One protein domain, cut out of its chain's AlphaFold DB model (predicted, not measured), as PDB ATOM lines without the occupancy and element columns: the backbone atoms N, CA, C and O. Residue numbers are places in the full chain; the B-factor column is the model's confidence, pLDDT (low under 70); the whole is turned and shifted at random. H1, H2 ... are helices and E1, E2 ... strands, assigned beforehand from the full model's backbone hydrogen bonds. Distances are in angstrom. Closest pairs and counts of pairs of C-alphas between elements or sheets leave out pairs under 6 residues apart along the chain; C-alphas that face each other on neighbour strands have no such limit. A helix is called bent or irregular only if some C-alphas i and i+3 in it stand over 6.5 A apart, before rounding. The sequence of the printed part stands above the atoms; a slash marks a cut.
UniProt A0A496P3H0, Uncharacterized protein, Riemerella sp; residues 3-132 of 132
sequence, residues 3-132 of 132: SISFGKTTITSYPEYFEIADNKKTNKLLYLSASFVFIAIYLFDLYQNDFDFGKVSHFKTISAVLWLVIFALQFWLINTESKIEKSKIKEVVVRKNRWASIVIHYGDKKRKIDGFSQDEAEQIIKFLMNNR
ATOM      1  N   SER A   3     183.997 126.647 189.953       85.00
ATOM      2  CA  SER A   3     182.793 125.900 189.603       85.00
ATOM      3  C   SER A   3     181.596 126.422 190.380       85.00
ATOM      4  O   SER A   3     181.727 126.952 191.482       85.00
ATOM      5  N   ILE A   4     180.421 126.286 189.777       84.94
ATOM      6  CA  ILE A   4     179.142 126.588 190.403       84.94
ATOM      7  C   ILE A   4     178.191 125.421 190.147       84.94
ATOM      8  O   ILE A   4     178.156 124.870 189.046       84.94
ATOM      9  N   SER A   5     177.458 124.999 191.175       81.75
ATOM     10  CA  SER A   5     176.534 123.865 191.088       81.75
ATOM     11  C   SER A   5     175.176 124.251 191.644       81.75
ATOM     12  O   SER A   5     175.087 124.724 192.772       81.75
ATOM     13  N   PHE A   6     174.127 124.001 190.864       79.69
ATOM     14  CA  PHE A   6     172.740 124.178 191.281       79.69
ATOM     15  C   PHE A   6     171.919 122.958 190.881       79.69
ATOM     16  O   PHE A   6     171.878 122.560 189.710       79.69
ATOM     17  N   GLY A   7     171.267 122.344 191.871       74.75
ATOM     18  CA  GLY A   7     170.485 121.126 191.689       74.75
ATOM     19  C   GLY A   7     171.292 120.008 191.023       74.75
ATOM     20  O   GLY A   7     172.214 119.452 191.611       74.75
ATOM     21  N   LYS A   8     170.920 119.661 189.783       72.44
ATOM     22  CA  LYS A   8     171.554 118.605 188.970       72.44
ATOM     23  C   LYS A   8     172.525 119.138 187.909       72.44
ATOM     24  O   LYS A   8     172.995 118.349 187.091       72.44
ATOM     25  N   THR A   9     172.798 120.441 187.893       79.25
ATOM     26  CA  THR A   9     173.711 121.059 186.927       79.25
ATOM     27  C   THR A   9     174.959 121.575 187.625       79.25
ATOM     28  O   THR A   9     174.861 122.362 188.566       79.25
ATOM     29  N   THR A  10     176.126 121.206 187.105       84.38
ATOM     30  CA  THR A  10     177.421 121.774 187.495       84.38
ATOM     31  C   THR A  10     178.045 122.471 186.294       84.38
ATOM     32  O   THR A  10     178.112 121.899 185.207       84.38
ATOM     33  N   ILE A  11     178.491 123.710 186.488       85.88
ATOM     34  CA  ILE A  11     179.215 124.503 185.496       85.88
ATOM     35  C   ILE A  11     180.618 124.749 186.038       85.88
ATOM     36  O   ILE A  11     180.790 125.420 187.055       85.88
ATOM     37  N   THR A  12     181.622 124.230 185.345       86.56
ATOM     38  CA  THR A  12     183.036 124.408 185.672       86.56
ATOM     39  C   THR A  12     183.679 125.334 184.650       86.56
ATOM     40  O   THR A  12     183.538 125.148 183.443       86.56
ATOM     41  N   SER A  13     184.390 126.350 185.128       87.38
ATOM     42  CA  SER A  13     185.168 127.277 184.309       87.38
ATOM     43  C   SER A  13     186.618 126.808 184.200       87.38
ATOM     44  O   SER A  13     187.355 126.791 185.195       87.38
ATOM     45  N   TYR A  14     187.023 126.485 182.975       86.75
ATOM     46  CA  TYR A  14     188.410 126.280 182.560       86.75
ATOM     47  C   TYR A  14     188.903 127.503 181.781       86.75
ATOM     48  O   TYR A  14     188.073 128.282 181.322       86.75
ATOM     49  N   PRO A  15     190.219 127.712 181.604       84.69
ATOM     50  CA  PRO A  15     190.735 128.886 180.897       84.69
ATOM     51  C   PRO A  15     190.087 129.115 179.522       84.69
ATOM     52  O   PRO A  15     189.649 130.224 179.244       84.69
ATOM     53  N   GLU A  16     189.921 128.059 178.721       86.69
ATOM     54  CA  GLU A  16     189.453 128.166 177.329       86.69
ATOM     55  C   GLU A  16     187.957 127.854 177.139       86.69
ATOM     56  O   GLU A  16     187.328 128.311 176.180       86.69
ATOM     57  N   TYR A  17     187.357 127.083 178.048       86.44
ATOM     58  CA  TYR A  17     185.989 126.585 177.902       86.44
ATOM     59  C   TYR A  17     185.238 126.518 179.236       86.44
ATOM     60  O   TYR A  17     185.826 126.434 180.313       86.44
ATOM     61  N   PHE A  18     183.912 126.529 179.163       86.31
ATOM     62  CA  PHE A  18     183.037 126.099 180.244       86.31
ATOM     63  C   PHE A  18     182.632 124.649 180.022       86.31
ATOM     64  O   PHE A  18     182.223 124.270 178.926       86.31
ATOM     65  N   GLU A  19     182.715 123.837 181.064       86.62
ATOM     66  CA  GLU A  19     182.158 122.492 181.079       86.62
ATOM     67  C   GLU A  19     180.854 122.502 181.859       86.62
ATOM     68  O   GLU A  19     180.814 122.900 183.020       86.62
ATOM     69  N   ILE A  20     179.776 122.089 181.212       84.00
ATOM     70  CA  ILE A  20     178.439 122.052 181.787       84.00
ATOM     71  C   ILE A  20     178.014 120.592 181.855       84.00
ATOM     72  O   ILE A  20     177.679 119.977 180.835       84.00
ATOM     73  N   ALA A  21     178.004 120.053 183.065       77.06
ATOM     74  CA  ALA A  21     177.482 118.736 183.378       77.06
ATOM     75  C   ALA A  21     176.014 118.876 183.803       77.06
ATOM     76  O   ALA A  21     175.719 119.336 184.903       77.06
ATOM     77  N   ASP A  22     175.086 118.497 182.919       72.50
ATOM     78  CA  ASP A  22     173.653 118.421 183.227       72.50
ATOM     79  C   ASP A  22     173.278 116.959 183.487       72.50
ATOM     80  O   ASP A  22     173.061 116.165 182.566       72.50
ATOM     81  N   ASN A  23     173.182 116.606 184.767       61.78
ATOM     82  CA  ASN A  23     172.948 115.236 185.204       61.78
ATOM     83  C   ASN A  23     171.538 114.729 184.817       61.78
ATOM     84  O   ASN A  23     171.260 113.532 184.885       61.78
ATOM     85  N   LYS A  24     170.614 115.603 184.387       62.28
ATOM     86  CA  LYS A  24     169.262 115.208 183.955       62.28
ATOM     87  C   LYS A  24     169.262 114.604 182.550       62.28
ATOM     88  O   LYS A  24     168.581 113.602 182.322       62.28
ATOM     89  N   LYS A  25     170.024 115.182 181.617       62.06
ATOM     90  CA  LYS A  25     170.154 114.655 180.247       62.06
ATOM     91  C   LYS A  25     170.984 113.376 180.210       62.06
ATOM     92  O   LYS A  25     170.555 112.415 179.577       62.06
ATOM     93  N   THR A  26     172.089 113.340 180.953       61.88
ATOM     94  CA  THR A  26     172.965 112.163 181.057       61.88
ATOM     95  C   THR A  26     172.207 110.947 181.583       61.88
ATOM     96  O   THR A  26     172.233 109.891 180.961       61.88
ATOM     97  N   ASN A  27     171.429 111.108 182.661       60.59
ATOM     98  CA  ASN A  27     170.628 110.011 183.204       60.59
ATOM     99  C   ASN A  27     169.558 109.521 182.221       60.59
ATOM    100  O   ASN A  27     169.409 108.319 182.036       60.59
ATOM    101  N   LYS A  28     168.829 110.422 181.547       64.44
ATOM    102  CA  LYS A  28     167.797 110.016 180.577       64.44
ATOM    103  C   LYS A  28     168.388 109.206 179.418       64.44
ATOM    104  O   LYS A  28     167.776 108.229 178.997       64.44
ATOM    105  N   LEU A  29     169.561 109.605 178.924       65.44
ATOM    106  CA  LEU A  29     170.253 108.906 177.843       65.44
ATOM    107  C   LEU A  29     170.757 107.526 178.297       65.44
ATOM    108  O   LEU A  29     170.571 106.541 177.584       65.44
ATOM    109  N   LEU A  30     171.311 107.436 179.510       65.69
ATOM    110  CA  LEU A  30     171.727 106.170 180.121       65.69
ATOM    111  C   LEU A  30     170.547 105.206 180.316       65.69
ATOM    112  O   LEU A  30     170.652 104.044 179.936       65.69
ATOM    113  N   TYR A  31     169.409 105.683 180.834       65.06
ATOM    114  CA  TYR A  31     168.206 104.857 180.989       65.06
ATOM    115  C   TYR A  31     167.661 104.373 179.645       65.06
ATOM    116  O   TYR A  31     167.355 103.193 179.513       65.06
ATOM    117  N   LEU A  32     167.588 105.251 178.638       68.25
ATOM    118  CA  LEU A  32     167.155 104.872 177.291       68.25
ATOM    119  C   LEU A  32     168.059 103.768 176.718       68.25
ATOM    120  O   LEU A  32     167.570 102.773 176.189       68.25
ATOM    121  N   SER A  33     169.374 103.924 176.885       66.06
ATOM    122  CA  SER A  33     170.375 102.952 176.438       66.06
ATOM    123  C   SER A  33     170.208 101.606 177.147       66.06
ATOM    124  O   SER A  33     170.182 100.567 176.493       66.06
ATOM    125  N   ALA A  34     170.022 101.615 178.470       67.12
ATOM    126  CA  ALA A  34     169.787 100.407 179.256       67.12
ATOM    127  C   ALA A  34     168.488  99.690 178.848       67.12
ATOM    128  O   ALA A  34     168.477  98.466 178.721       67.12
ATOM    129  N   SER A  35     167.409 100.435 178.579       69.94
ATOM    130  CA  SER A  35     166.149  99.866 178.085       69.94
ATOM    131  C   SER A  35     166.313  99.203 176.718       69.94
ATOM    132  O   SER A  35     165.793  98.110 176.508       69.94
ATOM    133  N   PHE A  36     167.067  99.815 175.802       68.50
ATOM    134  CA  PHE A  36     167.347  99.218 174.495       68.50
ATOM    135  C   PHE A  36     168.175  97.933 174.598       68.50
ATOM    136  O   PHE A  36     167.852  96.956 173.923       68.50
ATOM    137  N   VAL A  37     169.180  97.900 175.478       68.25
ATOM    138  CA  VAL A  37     169.958  96.682 175.759       68.25
ATOM    139  C   VAL A  37     169.049  95.577 176.301       68.25
ATOM    140  O   VAL A  37     169.112  94.447 175.824       68.25
ATOM    141  N   PHE A  38     168.156  95.898 177.241       69.19
ATOM    142  CA  PHE A  38     167.227  94.923 177.814       69.19
ATOM    143  C   PHE A  38     166.255  94.351 176.769       69.19
ATOM    144  O   PHE A  38     166.080  93.138 176.692       69.19
ATOM    145  N   ILE A  39     165.674  95.206 175.918       71.06
ATOM    146  CA  ILE A  39     164.775  94.784 174.829       71.06
ATOM    147  C   ILE A  39     165.510  93.881 173.833       71.06
ATOM    148  O   ILE A  39     164.961  92.874 173.396       71.06
ATOM    149  N   ALA A  40     166.753  94.210 173.486       65.62
ATOM    150  CA  ALA A  40     167.538  93.417 172.550       65.62
ATOM    151  C   ALA A  40     167.923  92.045 173.119       65.62
ATOM    152  O   ALA A  40     167.839  91.059 172.394       65.62
ATOM    153  N   ILE A  41     168.291  91.966 174.405       67.75
ATOM    154  CA  ILE A  41     168.535  90.689 175.093       67.75
ATOM    155  C   ILE A  41     167.257  89.847 175.109       67.75
ATOM    156  O   ILE A  41     167.308  88.668 174.777       67.75
ATOM    157  N   TYR A  42     166.112  90.454 175.432       66.62
ATOM    158  CA  TYR A  42     164.823  89.765 175.473       66.62
ATOM    159  C   TYR A  42     164.386  89.233 174.100       66.62
ATOM    160  O   TYR A  42     164.019  88.068 173.973       66.62
ATOM    161  N   LEU A  43     164.474  90.059 173.050       66.44
ATOM    162  CA  LEU A  43     164.203  89.622 171.677       66.44
ATOM    163  C   LEU A  43     165.161  88.503 171.263       66.44
ATOM    164  O   LEU A  43     164.748  87.528 170.647       66.44
ATOM    165  N   PHE A  44     166.435  88.614 171.628       64.06
ATOM    166  CA  PHE A  44     167.424  87.596 171.311       64.06
ATOM    167  C   PHE A  44     167.148  86.257 172.013       64.06
ATOM    168  O   PHE A  44     167.336  85.209 171.401       64.06
ATOM    169  N   ASP A  45     166.672  86.286 173.257       65.31
ATOM    170  CA  ASP A  45     166.268  85.091 174.005       65.31
ATOM    171  C   ASP A  45     165.043  84.409 173.371       65.31
ATOM    172  O   ASP A  45     165.029  83.195 173.186       65.31
ATOM    173  N   LEU A  46     164.063  85.194 172.908       64.88
ATOM    174  CA  LEU A  46     162.904  84.682 172.165       64.88
ATOM    175  C   LEU A  46     163.295  84.002 170.842       64.88
ATOM    176  O   LEU A  46     162.743  82.956 170.509       64.88
ATOM    177  N   TYR A  47     164.251  84.569 170.099       60.88
ATOM    178  CA  TYR A  47     164.688  84.047 168.796       60.88
ATOM    179  C   TYR A  47     165.678  82.868 168.883       60.88
ATOM    180  O   TYR A  47     165.937  82.226 167.863       60.88
ATOM    181  N   GLN A  48     166.235  82.552 170.061       59.34
ATOM    182  CA  GLN A  48     167.154  81.412 170.225       59.34
ATOM    183  C   GLN A  48     166.484  80.050 170.016       59.34
ATOM    184  O   GLN A  48     167.173  79.108 169.636       59.34
ATOM    185  N   ASN A  49     165.167  79.943 170.211       56.12
ATOM    186  CA  ASN A  49     164.460  78.670 170.046       56.12
ATOM    187  C   ASN A  49     164.379  78.197 168.582       56.12
ATOM    188  O   ASN A  49     164.192  77.005 168.353       56.12
ATOM    189  N   ASP A  50     164.594  79.090 167.608       57.41
ATOM    190  CA  ASP A  50     164.401  78.801 166.177       57.41
ATOM    191  C   ASP A  50     165.704  78.794 165.344       57.41
ATOM    192  O   ASP A  50     165.657  78.558 164.134       57.41
ATOM    193  N   PHE A  51     166.880  79.056 165.939       54.03
ATOM    194  CA  PHE A  51     168.131  79.259 165.188       54.03
ATOM    195  C   PHE A  51     169.265  78.273 165.513       54.03
ATOM    196  O   PHE A  51     169.624  78.025 166.659       54.03
ATOM    197  N   ASP A  52     169.908  77.794 164.448       58.41
ATOM    198  CA  ASP A  52     171.045  76.871 164.453       58.41
ATOM    199  C   ASP A  52     172.286  77.468 165.166       58.41
ATOM    200  O   ASP A  52     172.795  78.530 164.779       58.41
ATOM    201  N   PHE A  53     172.795  76.790 166.207       54.50
ATOM    202  CA  PHE A  53     173.782  77.303 167.182       54.50
ATOM    203  C   PHE A  53     175.062  77.911 166.564       54.50
ATOM    204  O   PHE A  53     175.640  78.852 167.121       54.50
ATOM    205  N   GLY A  54     175.499  77.428 165.396       56.34
ATOM    206  CA  GLY A  54     176.669  77.958 164.682       56.34
ATOM    207  C   GLY A  54     176.481  79.394 164.175       56.34
ATOM    208  O   GLY A  54     177.392  80.216 164.293       56.34
ATOM    209  N   LYS A  55     175.275  79.736 163.699       57.12
ATOM    210  CA  LYS A  55     174.914  81.092 163.239       57.12
ATOM    211  C   LYS A  55     174.627  82.034 164.412       57.12
ATOM    212  O   LYS A  55     174.887  83.234 164.321       57.12
ATOM    213  N   VAL A  56     174.173  81.481 165.538       58.19
ATOM    214  CA  VAL A  56     173.909  82.214 166.785       58.19
ATOM    215  C   VAL A  56     175.195  82.817 167.368       58.19
ATOM    216  O   VAL A  56     175.164  83.943 167.864       58.19
ATOM    217  N   SER A  57     176.342  82.127 167.283       59.12
ATOM    218  CA  SER A  57     177.612  82.649 167.824       59.12
ATOM    219  C   SER A  57     178.117  83.891 167.076       59.12
ATOM    220  O   SER A  57     178.476  84.884 167.705       59.12
ATOM    221  N   HIS A  58     178.073  83.883 165.739       59.91
ATOM    222  CA  HIS A  58     178.495  85.023 164.919       59.91
ATOM    223  C   HIS A  58     177.555  86.216 165.095       59.91
ATOM    224  O   HIS A  58     178.007  87.356 165.197       59.91
ATOM    225  N   PHE A  59     176.251  85.958 165.223       63.22
ATOM    226  CA  PHE A  59     175.275  86.999 165.521       63.22
ATOM    227  C   PHE A  59     175.494  87.628 166.910       63.22
ATOM    228  O   PHE A  59     175.432  88.850 167.037       63.22
ATOM    229  N   LYS A  60     175.830  86.829 167.941       64.12
ATOM    230  CA  LYS A  60     176.181  87.330 169.288       64.12
ATOM    231  C   LYS A  60     177.363  88.295 169.240       64.12
ATOM    232  O   LYS A  60     177.288  89.375 169.819       64.12
ATOM    233  N   THR A  61     178.428  87.931 168.529       66.31
ATOM    234  CA  THR A  61     179.629  88.767 168.423       66.31
ATOM    235  C   THR A  61     179.354  90.059 167.655       66.31
ATOM    236  O   THR A  61     179.733  91.130 168.123       66.31
ATOM    237  N   ILE A  62     178.642  89.994 166.523       68.12
ATOM    238  CA  ILE A  62     178.280  91.185 165.733       68.12
ATOM    239  C   ILE A  62     177.373  92.122 166.543       68.12
ATOM    240  O   ILE A  62     177.608  93.328 166.572       68.12
ATOM    241  N   SER A  63     176.384  91.570 167.251       68.38
ATOM    242  CA  SER A  63     175.501  92.333 168.139       68.38
ATOM    243  C   SER A  63     176.296  93.026 169.248       68.38
ATOM    244  O   SER A  63     176.185  94.237 169.419       68.38
ATOM    245  N   ALA A  64     177.170  92.301 169.954       70.00
ATOM    246  CA  ALA A  64     177.989  92.865 171.027       70.00
ATOM    247  C   ALA A  64     178.898  94.009 170.541       70.00
ATOM    248  O   ALA A  64     179.001  95.042 171.203       70.00
ATOM    249  N   VAL A  65     179.513  93.858 169.363       72.69
ATOM    250  CA  VAL A  65     180.343  94.907 168.752       72.69
ATOM    251  C   VAL A  65     179.497  96.124 168.377       72.69
ATOM    252  O   VAL A  65     179.885  97.250 168.687       72.69
ATOM    253  N   LEU A  66     178.323  95.923 167.771       73.81
ATOM    254  CA  LEU A  66     177.410  97.014 167.429       73.81
ATOM    255  C   LEU A  66     176.978  97.798 168.679       73.81
ATOM    256  O   LEU A  66     176.986  99.028 168.669       73.81
ATOM    257  N   TRP A  67     176.676  97.105 169.780       71.56
ATOM    258  CA  TRP A  67     176.332  97.737 171.058       71.56
ATOM    259  C   TRP A  67     177.484  98.533 171.658       71.56
ATOM    260  O   TRP A  67     177.265  99.640 172.149       71.56
ATOM    261  N   LEU A  68     178.707  98.009 171.587       76.56
ATOM    262  CA  LEU A  68     179.892  98.715 172.066       76.56
ATOM    263  C   LEU A  68     180.137 100.001 171.263       76.56
ATOM    264  O   LEU A  68     180.435 101.043 171.848       76.56
ATOM    265  N   VAL A  69     179.923  99.962 169.944       75.00
ATOM    266  CA  VAL A  69     179.995 101.145 169.070       75.00
ATOM    267  C   VAL A  69     178.908 102.164 169.420       75.00
ATOM    268  O   VAL A  69     179.207 103.350 169.558       75.00
ATOM    269  N   ILE A  70     177.660 101.725 169.620       75.94
ATOM    270  CA  ILE A  70     176.557 102.611 170.027       75.94
ATOM    271  C   ILE A  70     176.866 103.260 171.381       75.94
ATOM    272  O   ILE A  70     176.709 104.471 171.525       75.94
ATOM    273  N   PHE A  71     177.349 102.491 172.359       72.19
ATOM    274  CA  PHE A  71     177.700 103.011 173.679       72.19
ATOM    275  C   PHE A  71     178.835 104.041 173.604       72.19
ATOM    276  O   PHE A  71     178.736 105.115 174.199       72.19
ATOM    277  N   ALA A  72     179.880 103.759 172.820       72.38
ATOM    278  CA  ALA A  72     180.984 104.688 172.600       72.38
ATOM    279  C   ALA A  72     180.518 105.996 171.936       72.38
ATOM    280  O   ALA A  72     180.897 107.078 172.384       72.38
ATOM    281  N   LEU A  73     179.648 105.918 170.921       73.69
ATOM    282  CA  LEU A  73     179.069 107.091 170.259       73.69
ATOM    283  C   LEU A  73     178.197 107.919 171.211       73.69
ATOM    284  O   LEU A  73     178.304 109.142 171.232       73.69
ATOM    285  N   GLN A  74     177.368 107.272 172.034       68.75
ATOM    286  CA  GLN A  74     176.530 107.943 173.034       68.75
ATOM    287  C   GLN A  74     177.385 108.659 174.090       68.75
ATOM    288  O   GLN A  74     177.146 109.827 174.397       68.75
ATOM    289  N   PHE A  75     178.422 107.993 174.604       68.12
ATOM    290  CA  PHE A  75     179.356 108.584 175.561       68.12
ATOM    291  C   PHE A  75     180.130 109.761 174.951       68.12
ATOM    292  O   PHE A  75     180.300 110.804 175.589       68.12
ATOM    293  N   TRP A  76     180.547 109.633 173.690       68.38
ATOM    294  CA  TRP A  76     181.211 110.709 172.964       68.38
ATOM    295  C   TRP A  76     180.291 111.916 172.742       68.38
ATOM    296  O   TRP A  76     180.724 113.050 172.959       68.38
ATOM    297  N   LEU A  77     179.021 111.696 172.393       65.81
ATOM    298  CA  LEU A  77     178.013 112.755 172.248       65.81
ATOM    299  C   LEU A  77     177.768 113.499 173.570       65.81
ATOM    300  O   LEU A  77     177.766 114.728 173.582       65.81
ATOM    301  N   ILE A  78     177.655 112.788 174.698       66.19
ATOM    302  CA  ILE A  78     177.517 113.417 176.025       66.19
ATOM    303  C   ILE A  78     178.722 114.323 176.334       66.19
ATOM    304  O   ILE A  78     178.547 115.458 176.780       66.19
ATOM    305  N   ASN A  79     179.942 113.838 176.085       63.59
ATOM    306  CA  ASN A  79     181.170 114.572 176.405       63.59
ATOM    307  C   ASN A  79     181.466 115.732 175.451       63.59
ATOM    308  O   ASN A  79     182.043 116.735 175.859       63.59
ATOM    309  N   THR A  80     181.103 115.620 174.174       61.56
ATOM    310  CA  THR A  80     181.291 116.716 173.209       61.56
ATOM    311  C   THR A  80     180.270 117.821 173.400       61.56
ATOM    312  O   THR A  80     180.604 118.993 173.236       61.56
ATOM    313  N   GLU A  81     179.044 117.488 173.803       66.00
ATOM    314  CA  GLU A  81     178.047 118.501 174.125       66.00
ATOM    315  C   GLU A  81     178.323 119.198 175.458       66.00
ATOM    316  O   GLU A  81     177.824 120.310 175.643       66.00
ATOM    317  N   SER A  82     179.110 118.596 176.366       71.75
ATOM    318  CA  SER A  82     179.372 119.134 177.707       71.75
ATOM    319  C   SER A  82     180.214 120.416 177.693       71.75
ATOM    320  O   SER A  82     180.018 121.255 178.573       71.75
ATOM    321  N   LYS A  83     181.071 120.623 176.684       84.06
ATOM    322  CA  LYS A  83     182.031 121.737 176.623       84.06
ATOM    323  C   LYS A  83     181.569 122.877 175.710       84.06
ATOM    324  O   LYS A  83     181.132 122.657 174.584       84.06
ATOM    325  N   ILE A  84     181.712 124.113 176.186       84.19
ATOM    326  CA  ILE A  84     181.439 125.351 175.446       84.19
ATOM    327  C   ILE A  84     182.687 126.230 175.485       84.19
ATOM    328  O   ILE A  84     183.048 126.744 176.540       84.19
ATOM    329  N   GLU A  85     183.333 126.443 174.343       85.06
ATOM    330  CA  GLU A  85     184.458 127.381 174.236       85.06
ATOM    331  C   GLU A  85     184.014 128.816 174.540       85.06
ATOM    332  O   GLU A  85     183.042 129.311 173.962       85.06
ATOM    333  N   LYS A  86     184.759 129.509 175.406       86.38
ATOM    334  CA  LYS A  86     184.441 130.880 175.836       86.38
ATOM    335  C   LYS A  86     184.490 131.880 174.688       86.38
ATOM    336  O   LYS A  86     183.628 132.753 174.590       86.38
ATOM    337  N   SER A  87     185.456 131.696 173.788       85.62
ATOM    338  CA  SER A  87     185.651 132.508 172.581       85.62
ATOM    339  C   SER A  87     184.443 132.478 171.643       85.62
ATOM    340  O   SER A  87     184.173 133.454 170.949       85.62
ATOM    341  N   LYS A  88     183.685 131.376 171.639       86.50
ATOM    342  CA  LYS A  88     182.529 131.186 170.760       86.50
ATOM    343  C   LYS A  88     181.225 131.698 171.363       86.50
ATOM    344  O   LYS A  88     180.246 131.783 170.624       86.50
ATOM    345  N   ILE A  89     181.174 132.026 172.658       85.75
ATOM    346  CA  ILE A  89     179.953 132.522 173.310       85.75
ATOM    347  C   ILE A  89     179.584 133.878 172.708       85.75
ATOM    348  O   ILE A  89     180.381 134.808 172.733       85.75
ATOM    349  N   LYS A  90     178.368 134.000 172.177       86.06
ATOM    350  CA  LYS A  90     177.832 135.255 171.631       86.06
ATOM    351  C   LYS A  90     176.981 135.965 172.677       86.06
ATOM    352  O   LYS A  90     177.233 137.120 173.000       86.06
ATOM    353  N   GLU A  91     176.027 135.243 173.259       85.12
ATOM    354  CA  GLU A  91     175.072 135.772 174.233       85.12
ATOM    355  C   GLU A  91     174.659 134.705 175.254       85.12
ATOM    356  O   GLU A  91     174.662 133.502 174.971       85.12
ATOM    357  N   VAL A  92     174.291 135.157 176.453       85.12
ATOM    358  CA  VAL A  92     173.695 134.329 177.507       85.12
ATOM    359  C   VAL A  92     172.397 135.000 177.934       85.12
ATOM    360  O   VAL A  92     172.413 136.132 178.409       85.12
ATOM    361  N   VAL A  93     171.274 134.307 177.760       85.19
ATOM    362  CA  VAL A  93     169.933 134.845 178.005       85.19
ATOM    363  C   VAL A  93     169.224 134.003 179.056       85.19
ATOM    364  O   VAL A  93     169.197 132.775 178.960       85.19
ATOM    365  N   VAL A  94     168.589 134.656 180.031       83.00
ATOM    366  CA  VAL A  94     167.651 133.995 180.945       83.00
ATOM    367  C   VAL A  94     166.231 134.153 180.431       83.00
ATOM    368  O   VAL A  94     165.737 135.261 180.230       83.00
ATOM    369  N   ARG A  95     165.549 133.023 180.245       79.56
ATOM    370  CA  ARG A  95     164.109 132.995 179.996       79.56
ATOM    371  C   ARG A  95     163.380 132.723 181.301       79.56
ATOM    372  O   ARG A  95     163.546 131.657 181.902       79.56
ATOM    373  N   LYS A  96     162.546 133.683 181.695       73.38
ATOM    374  CA  LYS A  96     161.643 133.587 182.842       73.38
ATOM    375  C   LYS A  96     160.384 132.823 182.425       73.38
ATOM    376  O   LYS A  96     159.458 133.404 181.878       73.38
ATOM    377  N   ASN A  97     160.380 131.511 182.647       69.00
ATOM    378  CA  ASN A  97     159.179 130.672 182.607       69.00
ATOM    379  C   ASN A  97     158.859 130.192 184.036       69.00
ATOM    380  O   ASN A  97     159.540 130.579 184.980       69.00
ATOM    381  N   ARG A  98     157.860 129.306 184.203       67.81
ATOM    382  CA  ARG A  98     157.516 128.660 185.493       67.81
ATOM    383  C   ARG A  98     158.734 128.067 186.228       67.81
ATOM    384  O   ARG A  98     158.720 127.978 187.446       67.81
ATOM    385  N   TRP A  99     159.763 127.689 185.472       72.94
ATOM    386  CA  TRP A  99     161.129 127.453 185.936       72.94
ATOM    387  C   TRP A  99     162.052 128.316 185.074       72.94
ATOM    388  O   TRP A  99     161.859 128.373 183.851       72.94
ATOM    389  N   ALA A 100     163.030 128.992 185.680       80.94
ATOM    390  CA  ALA A 100     163.994 129.783 184.931       80.94
ATOM    391  C   ALA A 100     164.887 128.853 184.100       80.94
ATOM    392  O   ALA A 100     165.221 127.731 184.496       80.94
ATOM    393  N   SER A 101     165.245 129.325 182.909       83.25
ATOM    394  CA  SER A 101     166.131 128.602 182.005       83.25
ATOM    395  C   SER A 101     167.193 129.523 181.443       83.25
ATOM    396  O   SER A 101     166.919 130.683 181.134       83.25
ATOM    397  N   ILE A 102     168.400 128.990 181.310       85.69
ATOM    398  CA  ILE A 102     169.560 129.702 180.789       85.69
ATOM    399  C   ILE A 102     169.823 129.180 179.388       85.69
ATOM    400  O   ILE A 102     169.956 127.973 179.178       85.69
ATOM    401  N   VAL A 103     169.879 130.089 178.424       86.81
ATOM    402  CA  VAL A 103     170.216 129.786 177.038       86.81
ATOM    403  C   VAL A 103     171.555 130.435 176.726       86.81
ATOM    404  O   VAL A 103     171.676 131.655 176.741       86.81
ATOM    405  N   ILE A 104     172.558 129.610 176.448       86.81
ATOM    406  CA  ILE A 104     173.892 130.040 176.029       86.81
ATOM    407  C   ILE A 104     173.969 129.858 174.518       86.81
ATOM    408  O   ILE A 104     173.850 128.736 174.023       86.81
ATOM    409  N   HIS A 105     174.160 130.944 173.783       86.38
ATOM    410  CA  HIS A 105     174.396 130.912 172.344       86.38
ATOM    411  C   HIS A 105     175.905 130.923 172.101       86.38
ATOM    412  O   HIS A 105     176.605 131.814 172.584       86.38
ATOM    413  N   TYR A 106     176.409 129.933 171.367       85.75
ATOM    414  CA  TYR A 106     177.837 129.770 171.103       85.75
ATOM    415  C   TYR A 106     178.081 129.273 169.673       85.75
ATOM    416  O   TYR A 106     177.563 128.235 169.259       85.75
ATOM    417  N   GLY A 107     178.856 130.031 168.892       84.19
ATOM    418  CA  GLY A 107     178.973 129.812 167.449       84.19
ATOM    419  C   GLY A 107     177.591 129.845 166.786       84.19
ATOM    420  O   GLY A 107     176.857 130.822 166.949       84.19
ATOM    421  N   ASP A 108     177.229 128.763 166.095       84.06
ATOM    422  CA  ASP A 108     175.907 128.575 165.465       84.06
ATOM    423  C   ASP A 108     175.010 127.597 166.243       84.06
ATOM    424  O   ASP A 108     173.974 127.140 165.762       84.06
ATOM    425  N   LYS A 109     175.411 127.258 167.474       83.56
ATOM    426  CA  LYS A 109     174.689 126.357 168.371       83.56
ATOM    427  C   LYS A 109     174.122 127.131 169.558       83.56
ATOM    428  O   LYS A 109     174.570 128.219 169.914       83.56
ATOM    429  N   LYS A 110     173.120 126.538 170.203       85.56
ATOM    430  CA  LYS A 110     172.576 127.025 171.472       85.56
ATOM    431  C   LYS A 110     172.457 125.881 172.461       85.56
ATOM    432  O   LYS A 110     171.993 124.798 172.103       85.56
ATOM    433  N   ARG A 111     172.819 126.131 173.718       82.88
ATOM    434  CA  ARG A 111     172.624 125.194 174.820       82.88
ATOM    435  C   ARG A 111     171.650 125.789 175.815       82.88
ATOM    436  O   ARG A 111     171.897 126.843 176.388       82.88
ATOM    437  N   LYS A 112     170.533 125.092 175.998       84.19
ATOM    438  CA  LYS A 112     169.517 125.416 176.995       84.19
ATOM    439  C   LYS A 112     169.699 124.528 178.216       84.19
ATOM    440  O   LYS A 112     169.836 123.311 178.067       84.19
ATOM    441  N   ILE A 113     169.679 125.151 179.386       81.69
ATOM    442  CA  ILE A 113     169.755 124.506 180.691       81.69
ATOM    443  C   ILE A 113     168.516 124.936 181.475       81.69
ATOM    444  O   ILE A 113     168.267 126.129 181.649       81.69
ATOM    445  N   ASP A 114     167.712 123.959 181.879       81.12
ATOM    446  CA  ASP A 114     166.388 124.159 182.465       81.12
ATOM    447  C   ASP A 114     166.363 123.736 183.937       81.12
ATOM    448  O   ASP A 114     167.028 122.772 184.314       81.12
ATOM    449  N   GLY A 115     165.489 124.366 184.724       78.25
ATOM    450  CA  GLY A 115     165.150 123.896 186.071       78.25
ATOM    451  C   GLY A 115     165.809 124.670 187.204       78.25
ATOM    452  O   GLY A 115     166.078 124.072 188.240       78.25
ATOM    453  N   PHE A 116     166.045 125.967 187.010       82.38
ATOM    454  CA  PHE A 116     166.570 126.855 188.046       82.38
ATOM    455  C   PHE A 116     165.470 127.747 188.622       82.38
ATOM    456  O   PHE A 116     164.481 128.056 187.944       82.38
ATOM    457  N   SER A 117     165.659 128.206 189.857       83.50
ATOM    458  CA  SER A 117     164.984 129.405 190.351       83.50
ATOM    459  C   SER A 117     165.539 130.655 189.648       83.50
ATOM    460  O   SER A 117     166.568 130.606 188.966       83.50
ATOM    461  N   GLN A 118     164.851 131.793 189.768       81.75
ATOM    462  CA  GLN A 118     165.333 133.030 189.148       81.75
ATOM    463  C   GLN A 118     166.665 133.491 189.767       81.75
ATOM    464  O   GLN A 118     167.576 133.856 189.026       81.75
ATOM    465  N   ASP A 119     166.805 133.386 191.089       84.44
ATOM    466  CA  ASP A 119     168.022 133.777 191.810       84.44
ATOM    467  C   ASP A 119     169.213 132.888 191.431       84.44
ATOM    468  O   ASP A 119     170.316 133.379 191.187       84.44
ATOM    469  N   GLU A 120     168.988 131.574 191.311       85.50
ATOM    470  CA  GLU A 120     170.000 130.623 190.834       85.50
ATOM    471  C   GLU A 120     170.439 130.967 189.406       85.50
ATOM    472  O   GLU A 120     171.633 130.988 189.098       85.50
ATOM    473  N   ALA A 121     169.486 131.297 188.529       83.56
ATOM    474  CA  ALA A 121     169.787 131.657 187.151       83.56
ATOM    475  C   ALA A 121     170.617 132.950 187.050       83.56
ATOM    476  O   ALA A 121     171.545 133.028 186.240       83.56
ATOM    477  N   GLU A 122     170.332 133.943 187.892       85.62
ATOM    478  CA  GLU A 122     171.111 135.182 187.977       85.62
ATOM    479  C   GLU A 122     172.531 134.938 188.517       85.62
ATOM    480  O   GLU A 122     173.494 135.505 187.991       85.62
ATOM    481  N   GLN A 123     172.699 134.054 189.509       86.06
ATOM    482  CA  GLN A 123     174.019 133.661 190.019       86.06
ATOM    483  C   GLN A 123     174.851 132.930 188.959       86.06
ATOM    484  O   GLN A 123     176.041 133.217 188.808       86.06
ATOM    485  N   ILE A 124     174.231 132.046 188.171       85.19
ATOM    486  CA  ILE A 124     174.904 131.376 187.054       85.19
ATOM    487  C   ILE A 124     175.324 132.386 185.979       85.19
ATOM    488  O   ILE A 124     176.450 132.302 185.492       85.19
ATOM    489  N   ILE A 125     174.474 133.357 185.617       86.19
ATOM    490  CA  ILE A 125     174.873 134.412 184.669       86.19
ATOM    491  C   ILE A 125     176.086 135.172 185.202       86.19
ATOM    492  O   ILE A 125     177.060 135.335 184.470       86.19
ATOM    493  N   LYS A 126     176.046 135.631 186.459       88.19
ATOM    494  CA  LYS A 126     177.169 136.364 187.062       88.19
ATOM    495  C   LYS A 126     178.446 135.531 187.028       88.19
ATOM    496  O   LYS A 126     179.495 136.041 186.651       88.19
ATOM    497  N   PHE A 127     178.352 134.243 187.350       87.88
ATOM    498  CA  PHE A 127     179.478 133.322 187.254       87.88
ATOM    499  C   PHE A 127     180.028 133.223 185.824       87.88
ATOM    500  O   PHE A 127     181.237 133.346 185.635       87.88
ATOM    501  N   LEU A 128     179.162 133.039 184.823       85.62
ATOM    502  CA  LEU A 128     179.560 132.945 183.416       85.62
ATOM    503  C   LEU A 128     180.212 134.240 182.921       85.62
ATOM    504  O   LEU A 128     181.229 134.170 182.246       85.62
ATOM    505  N   MET A 129     179.668 135.405 183.278       85.00
ATOM    506  CA  MET A 129     180.205 136.705 182.864       85.00
ATOM    507  C   MET A 129     181.537 137.028 183.547       85.00
ATOM    508  O   MET A 129     182.458 137.480 182.880       85.00
ATOM    509  N   ASN A 130     181.673 136.742 184.845       87.56
ATOM    510  CA  ASN A 130     182.906 137.008 185.599       87.56
ATOM    511  C   ASN A 130     184.069 136.092 185.205       87.56
ATOM    512  O   ASN A 130     185.219 136.392 185.510       87.56
ATOM    513  N   ASN A 131     183.767 134.942 184.606       83.44
ATOM    514  CA  ASN A 131     184.761 133.946 184.233       83.44
ATOM    515  C   ASN A 131     184.883 133.771 182.714       83.44
ATOM    516  O   ASN A 131     185.521 132.807 182.294       83.44
ATOM    517  N   ARG A 132     184.243 134.614 181.902       73.00
ATOM    518  CA  ARG A 132     184.397 134.604 180.442       73.00
ATOM    519  C   ARG A 132     185.740 135.206 180.053       73.00
ATOM    520  O   ARG A 132     186.358 134.610 179.148       73.00
TER     521      ARG A 132
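What this domain is: This is residues 3 to 132 of the 132 residues of an uncharacterized protein of Riemerella sp (UniProt A0A496P3H0). Picture a long helical hairpin, H1 and H2, joined to a small head in which two antiparallel sheets stand at an angle and H3 covers one face of each, at the end away from the hairpin. The hairpin makes most of the length, and its far turn, residues 49 to 55, sticks out, with residues 53 to 55 belonging to H2. The printed part has 130 residues with three named helices and seven named strands, in the order E1 E2 E3 H1 H2 E4 E5 E6 E7 H3; one sheet runs E1 E2 E3 E4, the other E5 E6 E7, and the class is mixed, helices and strands. The whole is only just loose, close to extended, with a radius of gyration of the C-alphas of 20.7 A and spans of 64 by 32 by 24 A.

Where its parts are: Begin with the larger sheet: find C-alpha 3 at (182.793, 125.900, 189.603), where E1, residues 3 to 6, starts. E2 is residues 9 to 13, 13.3 A long, E3 is residues 17 to 22, 15.7 A, and E4, residues 83 to 85, comes after the helical hairpin. Between E3 and E4 look for H1, residues 23 to 50, 42.0 A, and H2, residues 53 to 82, 43.5 A; H2 begins with C-alpha 53 at (173.782, 77.303, 167.182). H1 is irregular, but only just: C-alphas 46 and 49 are 6.6 A apart. The second sheet holds E5, residues 89 to 96, 20.7 A, E6, residues 100 to 106, 19.6 A, and E7, residues 109 to 116, 21.3 A. H3, residues 118 to 130, spans 18.4 A and ends with C-alpha 130 at (182.906, 137.008, 185.599).

How they stand to each other: In the larger sheet E1, E2 and E3 form a meander, each strand the antiparallel neighbour of the one before. Look at N 4 and O 11, 2.9 A apart, for the hairpin E1 and E2, and at N 12 and O 19, 2.8 A, for the hairpin E2 and E3. The edge strand E4 is antiparallel to E3, with N 18 and O 84 at 2.8 A. E5, E6 and E7 form the other meander; N 103 and O 93, 2.8 A, lie within hydrogen-bond range in the hairpin E5 and E6, as do N 104 and O 111, 2.8 A, in the hairpin E6 and E7. Between the sheets, the closest C-alphas of E4 and E6 are those of Ile 84 and Tyr 106, 7.2 A apart. H3 is on both sheets, giving two layers, a helix on one face of a sheet, with each. Its height over the larger sheet is 10.2 A; it lies over E1 and E2 and runs along the strands, at 12 degrees to E1 on the local plane. Over the other sheet its height is 9.5 A; it lies over E6 and, only just, over E5 with 3 C-alphas, along the strands at 1 degree to E6 on the local plane. Its closest C-alphas to E6 are those of Gln 118 and Ala 100, 5.5 A. H1 and H2 are a helical hairpin: they touch, closest at the C-alphas of Thr 26 and Ile 78, 6.9 A, and run opposite ways at a shallow tilt of 8 degrees. H2 only grazes the larger sheet, with residues 78 to 82. H1 and H3 are apart, as are H2 and H3. Every O i to N i+4 pair is within hydrogen-bond range in H3, against 22 of 24 in H1 and 25 of 26 in H2.

The domain as a whole: The C-alphas farthest apart are those of Asp 52 and Asn 130, 64.8 A. The printed part has no cut and ends at the chain's last residue, 132. Links between successive elements are tight, and no link is long. The mean pLDDT of the printed part is 75.0; look for values under 70 at residues 23 to 38, 40 to 63, 74 to 81, and 97 to 98.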